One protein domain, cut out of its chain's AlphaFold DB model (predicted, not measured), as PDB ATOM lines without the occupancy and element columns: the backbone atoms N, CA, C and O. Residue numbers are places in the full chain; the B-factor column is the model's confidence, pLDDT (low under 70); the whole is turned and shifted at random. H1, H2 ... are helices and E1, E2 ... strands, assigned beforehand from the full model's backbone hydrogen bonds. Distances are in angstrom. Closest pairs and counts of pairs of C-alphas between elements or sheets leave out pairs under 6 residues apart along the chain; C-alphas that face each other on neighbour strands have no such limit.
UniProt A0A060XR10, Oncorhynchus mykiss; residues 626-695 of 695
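This is residues 626 to 695 of the 695 residues of a protein of Oncorhynchus mykiss (UniProt A0A060XR10). One long helix, H1, and a small hairpin of strands E1 and E2 stand loosely together, with a long unnamed stretch, residues 626 to 650, before them; in it residues 641 to 647 stick out free. The printed part has 70 residues, in order H1, E1, E2, the two strands antiparallel. The class is mixed, with under half of the residues in named elements. The whole is loose, radius of gyration of the C-alphas 15.2 A, spanning 44 by 35 by 21 A.

Start at C-alpha 626, (16.410, 5.334, 19.970). Find H1, residues 651 to 669, from C-alpha 651 at (26.456, 3.146, -1.679), 27.1 A long. E1 is residues 680 to 684, 13.3 A; E2, residues 690 to 694, 13.1 A, ends at (30.357, 11.971, 15.287).

In the hairpin E1 and E2, at 155 degrees, look for N 681 and O 693, 2.9 A apart, within hydrogen-bond range. H1 is apart from E2. In H1 every O i to N i+4 pair is within range.

The farthest C-alphas, Phe 643 and Gly 671, are 45.2 A apart. The printed part has no cut; E1 to E2 is a tight link, H1 to E1 short. Look for pLDDT under 70 at residues 638 to 649 and 685 to 688.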
ATOM      1  N   VAL A 626      16.626   6.368  20.991       96.06
ATOM      2  CA  VAL A 626      16.410   5.334  19.970       96.06
ATOM      3  C   VAL A 626      17.552   5.436  18.961       96.06
ATOM      4  O   VAL A 626      17.922   6.539  18.564       96.06
ATOM      5  N   SER A 627      18.120   4.301  18.557       96.38
ATOM      6  CA  SER A 627      19.215   4.240  17.588       96.38
ATOM      7  C   SER A 627      19.183   2.946  16.769       96.38
ATOM      8  O   SER A 627      18.554   1.945  17.134       96.38
ATOM      9  N   ALA A 628      19.894   2.975  15.645       96.31
ATOM     10  CA  ALA A 628      20.263   1.813  14.857       96.31
ATOM     11  C   ALA A 628      21.736   1.984  14.463       96.31
ATOM     12  O   ALA A 628      22.119   3.045  13.976       96.31
ATOM     13  N   GLU A 629      22.567   0.975  14.713       94.12
ATOM     14  CA  GLU A 629      23.976   0.983  14.326       94.12
ATOM     15  C   GLU A 629      24.409  -0.399  13.837       94.12
ATOM     16  O   GLU A 629      24.007  -1.430  14.381       94.12
ATOM     17  N   MET A 630      25.250  -0.407  12.807       93.44
ATOM     18  CA  MET A 630      25.792  -1.609  12.189       93.44
ATOM     19  C   MET A 630      27.280  -1.363  11.962       93.44
ATOM     20  O   MET A 630      27.670  -0.615  11.074       93.44
ATOM     21  N   ASN A 631      28.109  -1.953  12.820       91.19
ATOM     22  CA  ASN A 631      29.567  -1.771  12.819       91.19
ATOM     23  C   ASN A 631      30.301  -3.037  12.324       91.19
ATOM     24  O   ASN A 631      31.476  -3.239  12.628       91.19
ATOM     25  N   TYR A 632      29.593  -3.914  11.606       88.19
ATOM     26  CA  TYR A 632      30.077  -5.199  11.099       88.19
ATOM     27  C   TYR A 632      29.893  -5.269   9.582       88.19
ATOM     28  O   TYR A 632      28.886  -4.800   9.063       88.19
ATOM     29  N   ASN A 633      30.882  -5.836   8.888       86.06
ATOM     30  CA  ASN A 633      30.934  -6.012   7.429       86.06
ATOM     31  C   ASN A 633      30.622  -4.766   6.563       86.06
ATOM     32  O   ASN A 633      30.317  -4.901   5.383       86.06
ATOM     33  N   ILE A 634      30.734  -3.548   7.111       87.31
ATOM     34  CA  ILE A 634      30.568  -2.306   6.344       87.31
ATOM     35  C   ILE A 634      31.698  -2.188   5.320       87.31
ATOM     36  O   ILE A 634      32.868  -2.062   5.694       87.31
ATOM     37  N   ARG A 635      31.350  -2.238   4.037       85.50
ATOM     38  CA  ARG A 635      32.244  -2.043   2.893       85.50
ATOM     39  C   ARG A 635      31.472  -1.249   1.843       85.50
ATOM     40  O   ARG A 635      30.335  -1.601   1.552       85.50
ATOM     41  N   PHE A 636      32.100  -0.209   1.308       83.81
ATOM     42  CA  PHE A 636      31.588   0.585   0.194       83.81
ATOM     43  C   PHE A 636      32.708   0.731  -0.836       83.81
ATOM     44  O   PHE A 636      33.860   0.988  -0.470       83.81
ATOM     45  N   THR A 637      32.384   0.550  -2.108       75.44
ATOM     46  CA  THR A 637      33.297   0.649  -3.245       75.44
ATOM     47  C   THR A 637      33.019   1.934  -4.010       75.44
ATOM     48  O   THR A 637      32.058   2.033  -4.766       75.44
ATOM     49  N   GLN A 638      33.874   2.945  -3.825       59.91
ATOM     50  CA  GLN A 638      33.672   4.260  -4.435       59.91
ATOM     51  C   GLN A 638      34.033   4.258  -5.932       59.91
ATOM     52  O   GLN A 638      35.121   4.673  -6.338       59.91
ATOM     53  N   VAL A 639      33.092   3.805  -6.763       48.28
ATOM     54  CA  VAL A 639      33.182   3.840  -8.229       48.28
ATOM     55  C   VAL A 639      33.045   5.284  -8.724       48.28
ATOM     56  O   VAL A 639      31.970   5.758  -9.079       48.28
ATOM     57  N   ARG A 640      34.169   6.008  -8.763       50.97
ATOM     58  CA  ARG A 640      34.287   7.305  -9.449       50.97
ATOM     59  C   ARG A 640      34.405   7.123 -10.967       50.97
ATOM     60  O   ARG A 640      35.428   7.457 -11.562       50.97
ATOM     61  N   THR A 641      33.345   6.645 -11.613       44.16
ATOM     62  CA  THR A 641      33.161   6.892 -13.049       44.16
ATOM     63  C   THR A 641      32.883   8.379 -13.246       44.16
ATOM     64  O   THR A 641      31.865   8.896 -12.790       44.16
ATOM     65  N   CYS A 642      33.832   9.084 -13.862       45.81
ATOM     66  CA  CYS A 642      33.675  10.490 -14.219       45.81
ATOM     67  C   CYS A 642      32.764  10.639 -15.454       45.81
ATOM     68  O   CYS A 642      32.634   9.704 -16.237       45.81
ATOM     69  N   PHE A 643      32.237  11.853 -15.646       47.00
ATOM     70  CA  PHE A 643      31.277  12.278 -16.677       47.00
ATOM     71  C   PHE A 643      29.821  11.800 -16.488       47.00
ATOM     72  O   PHE A 643      29.545  10.679 -16.084       47.00
ATOM     73  N   ILE A 644      28.894  12.718 -16.806       41.94
ATOM     74  CA  ILE A 644      27.429  12.671 -16.602       41.94
ATOM     75  C   ILE A 644      27.003  12.704 -15.116       41.94
ATOM     76  O   ILE A 644      27.094  11.744 -14.360       41.94
ATOM     77  N   TRP A 645      26.507  13.869 -14.691       44.78
ATOM     78  CA  TRP A 645      26.471  14.322 -13.289       44.78
ATOM     79  C   TRP A 645      25.164  14.005 -12.525       44.78
ATOM     80  O   TRP A 645      24.743  14.808 -11.698       44.78
ATOM     81  N   PHE A 646      24.471  12.893 -12.824       45.56
ATOM     82  CA  PHE A 646      23.104  12.685 -12.294       45.56
ATOM     83  C   PHE A 646      22.673  11.254 -11.912       45.56
ATOM     84  O   PHE A 646      21.588  11.092 -11.357       45.56
ATOM     85  N   THR A 647      23.478  10.212 -12.164       46.41
ATOM     86  CA  THR A 647      22.991   8.812 -12.081       46.41
ATOM     87  C   THR A 647      23.895   7.884 -11.263       46.41
ATOM     88  O   THR A 647      24.212   6.775 -11.685       46.41
ATOM     89  N   LEU A 648      24.306   8.320 -10.070       43.62
ATOM     90  CA  LEU A 648      25.001   7.465  -9.103       43.62
ATOM     91  C   LEU A 648      24.655   7.903  -7.674       43.62
ATOM     92  O   LEU A 648      25.187   8.887  -7.168       43.62
ATOM     93  N   VAL A 649      23.725   7.181  -7.038       55.16
ATOM     94  CA  VAL A 649      23.500   7.274  -5.586       55.16
ATOM     95  C   VAL A 649      24.660   6.545  -4.918       55.16
ATOM     96  O   VAL A 649      24.867   5.365  -5.205       55.16
ATOM     97  N   ASP A 650      25.417   7.227  -4.058       75.56
ATOM     98  CA  ASP A 650      26.553   6.616  -3.363       75.56
ATOM     99  C   ASP A 650      26.063   5.438  -2.494       75.56
ATOM    100  O   ASP A 650      25.003   5.504  -1.862       75.56
ATOM    101  N   GLU A 651      26.817   4.335  -2.460       81.31
ATOM    102  CA  GLU A 651      26.456   3.146  -1.679       81.31
ATOM    103  C   GLU A 651      26.261   3.481  -0.190       81.31
ATOM    104  O   GLU A 651      25.368   2.929   0.461       81.31
ATOM    105  N   ALA A 652      27.031   4.442   0.332       84.75
ATOM    106  CA  ALA A 652      26.885   4.951   1.688       84.75
ATOM    107  C   ALA A 652      25.610   5.798   1.862       84.75
ATOM    108  O   ALA A 652      24.957   5.690   2.899       84.75
ATOM    109  N   GLU A 653      25.194   6.592   0.869       85.38
ATOM    110  CA  GLU A 653      23.926   7.342   0.914       85.38
ATOM    111  C   GLU A 653      22.710   6.408   0.843       85.38
ATOM    112  O   GLU A 653      21.756   6.572   1.612       85.38
ATOM    113  N   SER A 654      22.767   5.370  -0.003       86.25
ATOM    114  CA  SER A 654      21.770   4.291  -0.018       86.25
ATOM    115  C   SER A 654      21.701   3.608   1.349       86.25
ATOM    116  O   SER A 654      20.617   3.438   1.914       86.25
ATOM    117  N   PHE A 655      22.851   3.261   1.934       89.81
ATOM    118  CA  PHE A 655      22.915   2.619   3.244       89.81
ATOM    119  C   PHE A 655      22.350   3.502   4.367       89.81
ATOM    120  O   PHE A 655      21.508   3.043   5.141       89.81
ATOM    121  N   LEU A 656      22.740   4.778   4.429       91.56
ATOM    122  CA  LEU A 656      22.225   5.744   5.404       91.56
ATOM    123  C   LEU A 656      20.716   5.975   5.244       91.56
ATOM    124  O   LEU A 656      20.011   6.119   6.245       91.56
ATOM    125  N   THR A 657      20.197   5.941   4.014       92.25
ATOM    126  CA  THR A 657      18.753   6.012   3.739       92.25
ATOM    127  C   THR A 657      18.018   4.807   4.338       92.25
ATOM    128  O   THR A 657      17.078   4.987   5.113       92.25
ATOM    129  N   HIS A 658      18.471   3.579   4.068       92.50
ATOM    130  CA  HIS A 658      17.838   2.373   4.618       92.50
ATOM    131  C   HIS A 658      17.994   2.270   6.149       92.50
ATOM    132  O   HIS A 658      17.048   1.890   6.842       92.50
ATOM    133  N   LEU A 659      19.136   2.684   6.706       94.38
ATOM    134  CA  LEU A 659      19.340   2.747   8.156       94.38
ATOM    135  C   LEU A 659      18.422   3.793   8.816       94.38
ATOM    136  O   LEU A 659      17.925   3.563   9.918       94.38
ATOM    137  N   SER A 660      18.126   4.900   8.128       96.00
ATOM    138  CA  SER A 660      17.158   5.908   8.588       96.00
ATOM    139  C   SER A 660      15.723   5.371   8.613       96.00
ATOM    140  O   SER A 660      14.980   5.677   9.546       96.00
ATOM    141  N   VAL A 661      15.338   4.514   7.657       95.75
ATOM    142  CA  VAL A 661      14.041   3.807   7.675       95.75
ATOM    143  C   VAL A 661      13.949   2.842   8.864       95.75
ATOM    144  O   VAL A 661      12.916   2.784   9.529       95.75
ATOM    145  N   GLU A 662      15.031   2.141   9.213       95.88
ATOM    146  CA  GLU A 662      15.071   1.296  10.418       95.88
ATOM    147  C   GLU A 662      14.985   2.129  11.717       95.88
ATOM    148  O   GLU A 662      14.288   1.739  12.656       95.88
ATOM    149  N   VAL A 663      15.603   3.318  11.778       96.75
ATOM    150  CA  VAL A 663      15.403   4.261  12.900       96.75
ATOM    151  C   VAL A 663      13.952   4.751  12.964       96.75
ATOM    152  O   VAL A 663      13.379   4.787  14.054       96.75
ATOM    153  N   GLN A 664      13.328   5.072  11.825       96.94
ATOM    154  CA  GLN A 664      11.913   5.450  11.763       96.94
ATOM    155  C   GLN A 664      11.015   4.325  12.296       96.94
ATOM    156  O   GLN A 664      10.171   4.580  13.151       96.94
ATOM    157  N   LYS A 665      11.232   3.081  11.857       95.75
ATOM    158  CA  LYS A 665      10.495   1.897  12.320       95.75
ATOM    159  C   LYS A 665      10.617   1.703  13.836       95.75
ATOM    160  O   LYS A 665       9.614   1.446  14.500       95.75
ATOM    161  N   ARG A 666      11.815   1.890  14.407       95.75
ATOM    162  CA  ARG A 666      12.049   1.825  15.866       95.75
ATOM    163  C   ARG A 666      11.380   2.970  16.630       95.75
ATOM    164  O   ARG A 666      10.867   2.740  17.720       95.75
ATOM    165  N   LEU A 667      11.360   4.183  16.073       95.94
ATOM    166  CA  LEU A 667      10.634   5.322  16.646       95.94
ATOM    167  C   LEU A 667       9.116   5.090  16.626       95.94
ATOM    168  O   LEU A 667       8.465   5.290  17.646       95.94
ATOM    169  N   GLN A 668       8.574   4.608  15.503       95.88
ATOM    170  CA  GLN A 668       7.157   4.265  15.351       95.88
ATOM    171  C   GLN A 668       6.735   3.158  16.324       95.88
ATOM    172  O   GLN A 668       5.754   3.334  17.037       95.88
ATOM    173  N   GLY A 669       7.503   2.064  16.415       91.38
ATOM    174  CA  GLY A 669       7.225   0.962  17.345       91.38
ATOM    175  C   GLY A 669       7.281   1.363  18.824       91.38
ATOM    176  O   GLY A 669       6.545   0.804  19.626       91.38
ATOM    177  N   ALA A 670       8.098   2.359  19.181       90.75
ATOM    178  CA  ALA A 670       8.157   2.916  20.534       90.75
ATOM    179  C   ALA A 670       7.141   4.055  20.792       90.75
ATOM    180  O   ALA A 670       7.102   4.588  21.896       90.75
ATOM    181  N   GLY A 671       6.370   4.490  19.785       93.81
ATOM    182  CA  GLY A 671       5.474   5.653  19.890       93.81
ATOM    183  C   GLY A 671       6.187   7.013  20.026       93.81
ATOM    184  O   GLY A 671       5.579   7.988  20.460       93.81
ATOM    185  N   LEU A 672       7.476   7.102  19.676       94.56
ATOM    186  CA  LEU A 672       8.341   8.256  19.959       94.56
ATOM    187  C   LEU A 672       8.642   9.131  18.730       94.56
ATOM    188  O   LEU A 672       8.588   8.701  17.579       94.56
ATOM    189  N   ARG A 673       9.060  10.378  18.991       95.94
ATOM    190  CA  ARG A 673       9.641  11.304  18.001       95.94
ATOM    191  C   ARG A 673      10.948  11.901  18.525       95.94
ATOM    192  O   ARG A 673      11.002  12.382  19.654       95.94
ATOM    193  N   GLY A 674      11.993  11.908  17.698       94.94
ATOM    194  CA  GLY A 674      13.281  12.530  18.026       94.94
ATOM    195  C   GLY A 674      13.318  14.029  17.706       94.94
ATOM    196  O   GLY A 674      12.817  14.451  16.669       94.94
ATOM    197  N   ARG A 675      13.950  14.834  18.577       96.56
ATOM    198  CA  ARG A 675      14.286  16.257  18.314       96.56
ATOM    199  C   ARG A 675      15.763  16.496  17.974       96.56
ATOM    200  O   ARG A 675      16.126  17.585  17.551       96.56
ATOM    201  N   ARG A 676      16.620  15.499  18.206       96.81
ATOM    202  CA  ARG A 676      18.057  15.522  17.919       96.81
ATOM    203  C   ARG A 676      18.412  14.219  17.219       96.81
ATOM    204  O   ARG A 676      17.988  13.157  17.668       96.81
ATOM    205  N   LEU A 677      19.187  14.326  16.150       96.69
ATOM    206  CA  LEU A 677      19.831  13.205  15.477       96.69
ATOM    207  C   LEU A 677      21.336  13.281  15.752       96.69
ATOM    208  O   LEU A 677      21.849  14.343  16.105       96.69
ATOM    209  N   THR A 678      22.028  12.155  15.617       96.75
ATOM    210  CA  THR A 678      23.489  12.087  15.697       96.75
ATOM    211  C   THR A 678      23.961  10.987  14.759       96.75
ATOM    212  O   THR A 678      23.528   9.841  14.890       96.75
ATOM    213  N   LEU A 679      24.833  11.327  13.816       95.62
ATOM    214  CA  LEU A 679      25.474  10.379  12.915       95.62
ATOM    215  C   LEU A 679      26.851  10.022  13.478       95.62
ATOM    216  O   LEU A 679      27.674  10.903  13.716       95.62
ATOM    217  N   LYS A 680      27.105   8.726  13.675       94.44
ATOM    218  CA  LYS A 680      28.399   8.186  14.110       94.44
ATOM    219  C   LYS A 680      28.949   7.256  13.031       94.44
ATOM    220  O   LYS A 680      28.250   6.337  12.614       94.44
ATOM    221  N   VAL A 681      30.193   7.476  12.613       91.25
ATOM    222  CA  VAL A 681      30.881   6.704  11.570       91.25
ATOM    223  C   VAL A 681      32.201   6.173  12.116       91.25
ATOM    224  O   VAL A 681      32.982   6.929  12.694       91.25
ATOM    225  N   MET A 682      32.457   4.881  11.907       89.12
ATOM    226  CA  MET A 682      33.730   4.236  12.230       89.12
ATOM    227  C   MET A 682      34.605   4.198  10.971       89.12
ATOM    228  O   MET A 682      34.265   3.507  10.012       89.12
ATOM    229  N   VAL A 683      35.719   4.929  10.958       85.38
ATOM    230  CA  VAL A 683      36.657   4.998   9.824       85.38
ATOM    231  C   VAL A 683      37.822   4.046  10.077       85.38
ATOM    232  O   VAL A 683      38.404   4.081  11.155       85.38
ATOM    233  N   TYR A 684      38.150   3.184   9.112       77.44
ATOM    234  CA  TYR A 684      39.179   2.149   9.255       77.44
ATOM    235  C   TYR A 684      40.591   2.696   8.996       77.44
ATOM    236  O   TYR A 684      40.887   3.153   7.894       77.44
ATOM    237  N   SER A 685      41.479   2.584   9.984       66.25
ATOM    238  CA  SER A 685      42.811   3.215   9.991       66.25
ATOM    239  C   SER A 685      43.915   2.292   9.431       66.25
ATOM    240  O   SER A 685      45.076   2.372   9.818       66.25
ATOM    241  N   GLY A 686      43.559   1.363   8.535       56.62
ATOM    242  CA  GLY A 686      44.479   0.444   7.845       56.62
ATOM    243  C   GLY A 686      44.885  -0.803   8.645       56.62
ATOM    244  O   GLY A 686      44.859  -1.908   8.107       56.62
ATOM    245  N   HIS A 687      45.206  -0.645   9.931       56.97
ATOM    246  CA  HIS A 687      45.829  -1.671  10.781       56.97
ATOM    247  C   HIS A 687      44.855  -2.352  11.771       56.97
ATOM    248  O   HIS A 687      45.135  -2.493  12.964       56.97
ATOM    249  N   GLY A 688      43.663  -2.731  11.304       60.75
ATOM    250  CA  GLY A 688      42.676  -3.471  12.102       60.75
ATOM    251  C   GLY A 688      41.853  -2.636  13.095       60.75
ATOM    252  O   GLY A 688      40.824  -3.100  13.582       60.75
ATOM    253  N   THR A 689      42.254  -1.394  13.389       72.81
ATOM    254  CA  THR A 689      41.498  -0.479  14.262       72.81
ATOM    255  C   THR A 689      40.758   0.599  13.478       72.81
ATOM    256  O   THR A 689      41.081   0.885  12.327       72.81
ATOM    257  N   CYS A 690      39.798   1.239  14.147       83.00
ATOM    258  CA  CYS A 690      39.062   2.379  13.621       83.00
ATOM    259  C   CYS A 690      39.191   3.611  14.523       83.00
ATOM    260  O   CYS A 690      39.519   3.500  15.710       83.00
ATOM    261  N   ASP A 691      38.807   4.749  13.952       86.12
ATOM    262  CA  ASP A 691      38.497   5.996  14.641       86.12
ATOM    263  C   ASP A 691      37.002   6.328  14.513       86.12
ATOM    264  O   ASP A 691      36.355   5.942  13.539       86.12
ATOM    265  N   SER A 692      36.422   7.001  15.514       88.50
ATOM    266  CA  SER A 692      34.989   7.342  15.537       88.50
ATOM    267  C   SER A 692      34.789   8.824  15.273       88.50
ATOM    268  O   SER A 692      35.168   9.661  16.089       88.50
ATOM    269  N   LEU A 693      34.091   9.145  14.189       89.38
ATOM    270  CA  LEU A 693      33.620  10.493  13.891       89.38
ATOM    271  C   LEU A 693      32.140  10.603  14.266       89.38
ATOM    272  O   LEU A 693      31.361   9.700  13.967       89.38
ATOM    273  N   ALA A 694      31.746  11.701  14.914       93.00
ATOM    274  CA  ALA A 694      30.357  11.971  15.287       93.00
ATOM    275  C   ALA A 694      29.942  13.405  14.928       93.00
ATOM    276  O   ALA A 694      30.762  14.328  15.019       93.00
ATOM    277  N   ARG A 695      28.682  13.587  14.523       89.75
ATOM    278  CA  ARG A 695      28.021  14.875  14.250       89.75
ATOM    279  C   ARG A 695      26.573  14.827  14.722       89.75
ATOM    280  O   ARG A 695      25.925  13.793  14.449       89.75
TER     281      ARG A 695